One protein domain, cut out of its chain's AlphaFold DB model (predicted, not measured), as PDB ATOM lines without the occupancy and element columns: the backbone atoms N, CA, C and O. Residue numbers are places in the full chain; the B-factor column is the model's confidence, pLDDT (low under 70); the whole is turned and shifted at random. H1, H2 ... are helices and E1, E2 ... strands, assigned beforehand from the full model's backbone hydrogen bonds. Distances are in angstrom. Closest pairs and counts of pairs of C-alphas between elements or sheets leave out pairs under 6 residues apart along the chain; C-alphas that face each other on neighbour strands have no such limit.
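Overview. This is residues 481 to 534 of the 656 residues of an uncharacterized protein of Fibrobacter sp. UWT1 (UniProt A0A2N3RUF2). Little regular structure is here: two short strands, E2 and E3, pair in the core, with E1 beside E2 and loops round them. A tiny helix, H1, follows E2, and a long loop, residues 506 to 521, leads back to E3. The 54 printed residues run E1, E2, H1, E3, a mixed class with 15 residues in named elements. The whole is compact, radius of gyration of the C-alphas 10.3 A, spanning 29 by 21 by 16 A.

Arrangement. Start at E2, residues 497 to 500, and its antiparallel neighbour E3, residues 522 to 525, at 136 degrees; N 525 and O 497, 2.8 A, are within hydrogen-bond range. E1, residues 485 to 487, pairs with no named strand; its closest C-alphas to E2 are Asn 486 and Cys 497, 4.7 A. E1 is apart from E3 and from H1, residues 502 to 505. H1 is too short for an O i to N i+4 pair; its one O i to N i+3 pair is within range.

Along the chain. Find C-alpha 497 at (-8.499, 13.096, 26.346); E2 runs 10.7 A. E3 runs 9.5 A to C-alpha 525 at (-9.573, 10.980, 21.451).

Size, cuts and confidence. The printed part has no cut. H1 to E3 is a long link. Residues 503 to 511 are among those under pLDDT 70.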
ATOM      1  N   PRO A 481     -14.389   0.089  27.494       65.31
ATOM      2  CA  PRO A 481     -13.290   0.492  26.604       65.31
ATOM      3  C   PRO A 481     -13.490   1.868  25.936       65.31
ATOM      4  O   PRO A 481     -12.508   2.576  25.699       65.31
ATOM      5  N   ASP A 482     -14.738   2.283  25.698       67.19
ATOM      6  CA  ASP A 482     -15.095   3.596  25.140       67.19
ATOM      7  C   ASP A 482     -15.140   4.720  26.196       67.19
ATOM      8  O   ASP A 482     -15.495   5.863  25.893       67.19
ATOM      9  N   GLN A 483     -14.773   4.435  27.452       76.50
ATOM     10  CA  GLN A 483     -14.704   5.444  28.506       76.50
ATOM     11  C   GLN A 483     -13.625   6.490  28.174       76.50
ATOM     12  O   GLN A 483     -12.432   6.197  28.118       76.50
ATOM     13  N   ILE A 484     -14.062   7.736  27.963       83.69
ATOM     14  CA  ILE A 484     -13.183   8.883  27.708       83.69
ATOM     15  C   ILE A 484     -12.687   9.436  29.045       83.69
ATOM     16  O   ILE A 484     -13.479   9.978  29.821       83.69
ATOM     17  N   PHE A 485     -11.384   9.351  29.288       84.06
ATOM     18  CA  PHE A 485     -10.702   9.917  30.449       84.06
ATOM     19  C   PHE A 485     -10.095  11.281  30.104       84.06
ATOM     20  O   PHE A 485      -9.415  11.431  29.085       84.06
ATOM     21  N   ASN A 486     -10.325  12.278  30.962       84.88
ATOM     22  CA  ASN A 486      -9.755  13.629  30.833       84.88
ATOM     23  C   ASN A 486      -8.715  13.953  31.926       84.88
ATOM     24  O   ASN A 486      -8.193  15.065  31.983       84.88
ATOM     25  N   SER A 487      -8.463  13.001  32.826       80.06
ATOM     26  CA  SER A 487      -7.559  13.116  33.970       80.06
ATOM     27  C   SER A 487      -7.318  11.736  34.603       80.06
ATOM     28  O   SER A 487      -8.025  10.776  34.304       80.06
ATOM     29  N   GLY A 488      -6.317  11.626  35.482       78.94
ATOM     30  CA  GLY A 488      -5.997  10.403  36.243       78.94
ATOM     31  C   GLY A 488      -4.898   9.519  35.639       78.94
ATOM     32  O   GLY A 488      -4.261   8.774  36.374       78.94
ATOM     33  N   LEU A 489      -4.609   9.648  34.340       84.56
ATOM     34  CA  LEU A 489      -3.507   8.937  33.679       84.56
ATOM     35  C   LEU A 489      -2.158   9.661  33.848       84.56
ATOM     36  O   LEU A 489      -2.089  10.894  33.867       84.56
ATOM     37  N   GLN A 490      -1.066   8.897  33.916       81.56
ATOM     38  CA  GLN A 490       0.302   9.424  33.918       81.56
ATOM     39  C   GLN A 490       0.732   9.878  32.514       81.56
ATOM     40  O   GLN A 490       0.321   9.301  31.511       81.56
ATOM     41  N   ASN A 491       1.609  10.889  32.440       83.44
ATOM     42  CA  ASN A 491       2.161  11.448  31.190       83.44
ATOM     43  C   ASN A 491       1.095  11.854  30.149       83.44
ATOM     44  O   ASN A 491       1.300  11.726  28.943       83.44
ATOM     45  N   MET A 492      -0.050  12.327  30.638       83.19
ATOM     46  CA  MET A 492      -1.176  12.812  29.849       83.19
ATOM     47  C   MET A 492      -0.939  14.265  29.391       83.19
ATOM     48  O   MET A 492      -0.524  15.098  30.199       83.19
ATOM     49  N   GLU A 493      -1.194  14.595  28.118       79.69
ATOM     50  CA  GLU A 493      -1.054  15.977  27.620       79.69
ATOM     51  C   GLU A 493      -2.180  16.895  28.147       79.69
ATOM     52  O   GLU A 493      -3.352  16.515  28.179       79.69
ATOM     53  N   GLU A 494      -1.835  18.126  28.547       76.19
ATOM     54  CA  GLU A 494      -2.781  19.081  29.151       76.19
ATOM     55  C   GLU A 494      -3.909  19.453  28.171       76.19
ATOM     56  O   GLU A 494      -3.674  20.038  27.114       76.19
ATOM     57  N   GLY A 495      -5.152  19.120  28.537       79.50
ATOM     58  CA  GLY A 495      -6.344  19.384  27.723       79.50
ATOM     59  C   GLY A 495      -6.642  18.346  26.634       79.50
ATOM     60  O   GLY A 495      -7.620  18.520  25.907       79.50
ATOM     61  N   SER A 496      -5.848  17.276  26.526       84.19
ATOM     62  CA  SER A 496      -6.188  16.102  25.705       84.19
ATOM     63  C   SER A 496      -7.151  15.166  26.451       84.19
ATOM     64  O   SER A 496      -7.333  15.291  27.663       84.19
ATOM     65  N   CYS A 497      -7.745  14.200  25.747       85.94
ATOM     66  CA  CYS A 497      -8.499  13.096  26.346       85.94
ATOM     67  C   CYS A 497      -8.066  11.759  25.738       85.94
ATOM     68  O   CYS A 497      -7.580  11.718  24.608       85.94
ATOM     69  N   TYR A 498      -8.238  10.666  26.481       85.12
ATOM     70  CA  TYR A 498      -7.794   9.330  26.073       85.12
ATOM     71  C   TYR A 498      -8.893   8.291  26.318       85.12
ATOM     72  O   TYR A 498      -9.654   8.412  27.276       85.12
ATOM     73  N   SER A 499      -8.964   7.263  25.473       84.38
ATOM     74  CA  SER A 499      -9.733   6.036  25.734       84.38
ATOM     75  C   SER A 499      -8.802   4.827  25.704       84.38
ATOM     76  O   SER A 499      -7.665   4.924  25.224       84.38
ATOM     77  N   LEU A 500      -9.301   3.670  26.143       81.06
ATOM     78  CA  LEU A 500      -8.606   2.407  25.908       81.06
ATOM     79  C   LEU A 500      -8.437   2.181  24.392       81.06
ATOM     80  O   LEU A 500      -9.278   2.594  23.586       81.06
ATOM     81  N   ASN A 501      -7.345   1.529  24.000       75.69
ATOM     82  CA  ASN A 501      -7.132   1.028  22.648       75.69
ATOM     83  C   ASN A 501      -8.108  -0.149  22.386       75.69
ATOM     84  O   ASN A 501      -8.025  -1.153  23.100       75.69
ATOM     85  N   PRO A 502      -9.005  -0.089  21.375       71.00
ATOM     86  CA  PRO A 502      -9.985  -1.151  21.114       71.00
ATOM     87  C   PRO A 502      -9.366  -2.526  20.853       71.00
ATOM     88  O   PRO A 502      -9.981  -3.543  21.163       71.00
ATOM     89  N   ALA A 503      -8.124  -2.577  20.360       65.69
ATOM     90  CA  ALA A 503      -7.389  -3.826  20.173       65.69
ATOM     91  C   ALA A 503      -7.032  -4.540  21.495       65.69
ATOM     92  O   ALA A 503      -6.619  -5.695  21.452       65.69
ATOM     93  N   ARG A 504      -7.187  -3.880  22.657       66.94
ATOM     94  CA  ARG A 504      -6.995  -4.456  24.005       66.94
ATOM     95  C   ARG A 504      -8.279  -4.603  24.815       66.94
ATOM     96  O   ARG A 504      -8.230  -5.203  25.884       66.94
ATOM     97  N   ALA A 505      -9.422  -4.125  24.317       62.94
ATOM     98  CA  ALA A 505     -10.711  -4.269  25.001       62.94
ATOM     99  C   ALA A 505     -11.033  -5.744  25.319       62.94
ATOM    100  O   ALA A 505     -11.481  -6.064  26.414       62.94
ATOM    101  N   ASN A 506     -10.714  -6.644  24.383       54.31
ATOM    102  CA  ASN A 506     -10.908  -8.092  24.500       54.31
ATOM    103  C   ASN A 506      -9.735  -8.835  25.197       54.31
ATOM    104  O   ASN A 506      -9.778 -10.057  25.300       54.31
ATOM    105  N   GLU A 507      -8.682  -8.141  25.654       51.47
ATOM    106  CA  GLU A 507      -7.499  -8.729  26.328       51.47
ATOM    107  C   GLU A 507      -7.411  -8.346  27.826       51.47
ATOM    108  O   GLU A 507      -6.383  -8.543  28.481       51.47
ATOM    109  N   PHE A 508      -8.474  -7.756  28.381       55.09
ATOM    110  CA  PHE A 508      -8.495  -7.180  29.725       55.09
ATOM    111  C   PHE A 508      -8.541  -8.250  30.836       55.09
ATOM    112  O   PHE A 508      -9.602  -8.715  31.238       55.09
ATOM    113  N   ASN A 509      -7.375  -8.575  31.404       49.09
ATOM    114  CA  ASN A 509      -7.235  -9.431  32.594       49.09
ATOM    115  C   ASN A 509      -7.068  -8.611  33.894       49.09
ATOM    116  O   ASN A 509      -6.206  -8.911  34.720       49.09
ATOM    117  N   GLY A 510      -7.838  -7.529  34.062       51.50
ATOM    118  CA  GLY A 510      -7.873  -6.739  35.306       51.50
ATOM    119  C   GLY A 510      -6.653  -5.852  35.602       51.50
ATOM    120  O   GLY A 510      -6.633  -5.185  36.634       51.50
ATOM    121  N   TRP A 511      -5.650  -5.797  34.717       62.19
ATOM    122  CA  TRP A 511      -4.528  -4.855  34.805       62.19
ATOM    123  C   TRP A 511      -4.355  -4.078  33.499       62.19
ATOM    124  O   TRP A 511      -4.313  -4.668  32.420       62.19
ATOM    125  N   VAL A 512      -4.211  -2.757  33.619       71.25
ATOM    126  CA  VAL A 512      -3.946  -1.809  32.529       71.25
ATOM    127  C   VAL A 512      -2.837  -0.865  32.995       71.25
ATOM    128  O   VAL A 512      -2.824  -0.441  34.151       71.25
ATOM    129  N   ASN A 513      -1.895  -0.534  32.109       76.94
ATOM    130  CA  ASN A 513      -0.861   0.468  32.379       76.94
ATOM    131  C   ASN A 513      -1.508   1.857  32.518       76.94
ATOM    132  O   ASN A 513      -2.272   2.240  31.643       76.94
ATOM    133  N   ASP A 514      -1.192   2.648  33.542       82.44
ATOM    134  CA  ASP A 514      -1.794   3.978  33.757       82.44
ATOM    135  C   ASP A 514      -1.119   5.110  32.951       82.44
ATOM    136  O   ASP A 514      -1.518   6.271  33.026       82.44
ATOM    137  N   ASN A 515      -0.098   4.784  32.158       80.19
ATOM    138  CA  ASN A 515       0.665   5.721  31.337       80.19
ATOM    139  C   ASN A 515      -0.017   6.036  29.987       80.19
ATOM    140  O   ASN A 515       0.109   5.259  29.043       80.19
ATOM    141  N   ALA A 516      -0.623   7.220  29.843       82.62
ATOM    142  CA  ALA A 516      -1.290   7.687  28.616       82.62
ATOM    143  C   ALA A 516      -0.378   7.763  27.373       82.62
ATOM    144  O   ALA A 516      -0.868   7.784  26.245       82.62
ATOM    145  N   SER A 517       0.948   7.799  27.557       77.62
ATOM    146  CA  SER A 517       1.916   7.735  26.451       77.62
ATOM    147  C   SER A 517       2.128   6.315  25.895       77.62
ATOM    148  O   SER A 517       2.824   6.157  24.890       77.62
ATOM    149  N   ASP A 518       1.579   5.275  26.532       74.75
ATOM    150  CA  ASP A 518       1.676   3.890  26.066       74.75
ATOM    151  C   ASP A 518       0.557   3.558  25.065       74.75
ATOM    152  O   ASP A 518      -0.558   3.181  25.439       74.75
ATOM    153  N   SER A 519       0.875   3.669  23.772       70.75
ATOM    154  CA  SER A 519      -0.054   3.402  22.667       70.75
ATOM    155  C   SER A 519      -0.488   1.937  22.530       70.75
ATOM    156  O   SER A 519      -1.386   1.632  21.738       70.75
ATOM    157  N   TRP A 520       0.100   1.020  23.308       69.62
ATOM    158  CA  TRP A 520      -0.436  -0.333  23.458       69.62
ATOM    159  C   TRP A 520      -1.792  -0.313  24.170       69.62
ATOM    160  O   TRP A 520      -2.712  -0.999  23.731       69.62
ATOM    161  N   TRP A 521      -1.918   0.493  25.231       73.69
ATOM    162  CA  TRP A 521      -3.098   0.551  26.098       73.69
ATOM    163  C   TRP A 521      -4.026   1.725  25.792       73.69
ATOM    164  O   TRP A 521      -5.241   1.551  25.865       73.69
ATOM    165  N   TRP A 522      -3.489   2.889  25.420       80.50
ATOM    166  CA  TRP A 522      -4.260   4.126  25.273       80.50
ATOM    167  C   TRP A 522      -4.218   4.686  23.856       80.50
ATOM    168  O   TRP A 522      -3.216   4.589  23.149       80.50
ATOM    169  N   ARG A 523      -5.302   5.350  23.460       82.12
ATOM    170  CA  ARG A 523      -5.350   6.218  22.277       82.12
ATOM    171  C   ARG A 523      -5.895   7.583  22.668       82.12
ATOM    172  O   ARG A 523      -6.763   7.685  23.531       82.12
ATOM    173  N   GLU A 524      -5.404   8.627  22.017       84.19
ATOM    174  CA  GLU A 524      -5.926   9.980  22.198       84.19
ATOM    175  C   GLU A 524      -7.217  10.170  21.387       84.19
ATOM    176  O   GLU A 524      -7.307   9.750  20.228       84.19
ATOM    177  N   VAL A 525      -8.218  10.802  21.993       83.50
ATOM    178  CA  VAL A 525      -9.573  10.980  21.451       83.50
ATOM    179  C   VAL A 525     -10.078  12.403  21.684       83.50
ATOM    180  O   VAL A 525      -9.688  13.076  22.637       83.50
ATOM    181  N   ASP A 526     -10.985  12.869  20.827       82.25
ATOM    182  CA  ASP A 526     -11.707  14.116  21.057       82.25
ATOM    183  C   ASP A 526     -12.615  13.970  22.287       82.25
ATOM    184  O   ASP A 526     -13.484  13.098  22.346       82.25
ATOM    185  N   CYS A 527     -12.432  14.875  23.250       79.50
ATOM    186  CA  CYS A 527     -13.112  14.876  24.546       79.50
ATOM    187  C   CYS A 527     -14.650  14.907  24.477       79.50
ATOM    188  O   CYS A 527     -15.304  14.657  25.488       79.50
ATOM    189  N   ASN A 528     -15.239  15.264  23.332       75.19
ATOM    190  CA  ASN A 528     -16.682  15.451  23.176       75.19
ATOM    191  C   ASN A 528     -17.347  14.303  22.407       75.19
ATOM    192  O   ASN A 528     -18.545  14.080  22.567       75.19
ATOM    193  N   THR A 529     -16.593  13.613  21.550       73.38
ATOM    194  CA  THR A 529     -17.128  12.646  20.579       73.38
ATOM    195  C   THR A 529     -16.468  11.270  20.625       73.38
ATOM    196  O   THR A 529     -16.930  10.378  19.922       73.38
ATOM    197  N   GLY A 530     -15.381  11.080  21.383       70.75
ATOM    198  CA  GLY A 530     -14.656   9.802  21.469       70.75
ATOM    199  C   GLY A 530     -13.896   9.409  20.196       70.75
ATOM    200  O   GLY A 530     -13.159   8.425  20.193       70.75
ATOM    201  N   ASN A 531     -14.018  10.188  19.116       76.31
ATOM    202  CA  ASN A 531     -13.288   9.955  17.877       76.31
ATOM    203  C   ASN A 531     -11.786  10.126  18.105       76.31
ATOM    204  O   ASN A 531     -11.337  11.155  18.608       76.31
ATOM    205  N   ARG A 532     -11.002   9.139  17.671       75.56
ATOM    206  CA  ARG A 532      -9.540   9.158  17.739       75.56
ATOM    207  C   ARG A 532      -8.936  10.410  17.084       75.56
ATOM    208  O   ARG A 532      -9.196  10.698  15.914       75.56
ATOM    209  N   ILE A 533      -8.037  11.086  17.801       74.69
ATOM    210  CA  ILE A 533      -7.222  12.185  17.269       74.69
ATOM    211  C   ILE A 533      -5.970  11.592  16.621       74.69
ATOM    212  O   ILE A 533      -4.970  11.290  17.266       74.69
ATOM    213  N   ASP A 534      -6.016  11.427  15.303       69.44
ATOM    214  CA  ASP A 534      -4.935  10.805  14.541       69.44
ATOM    215  C   ASP A 534      -3.776  11.782  14.238       69.44
ATOM    216  O   ASP A 534      -3.534  12.150  13.084       69.44
TER     217      ASP A 534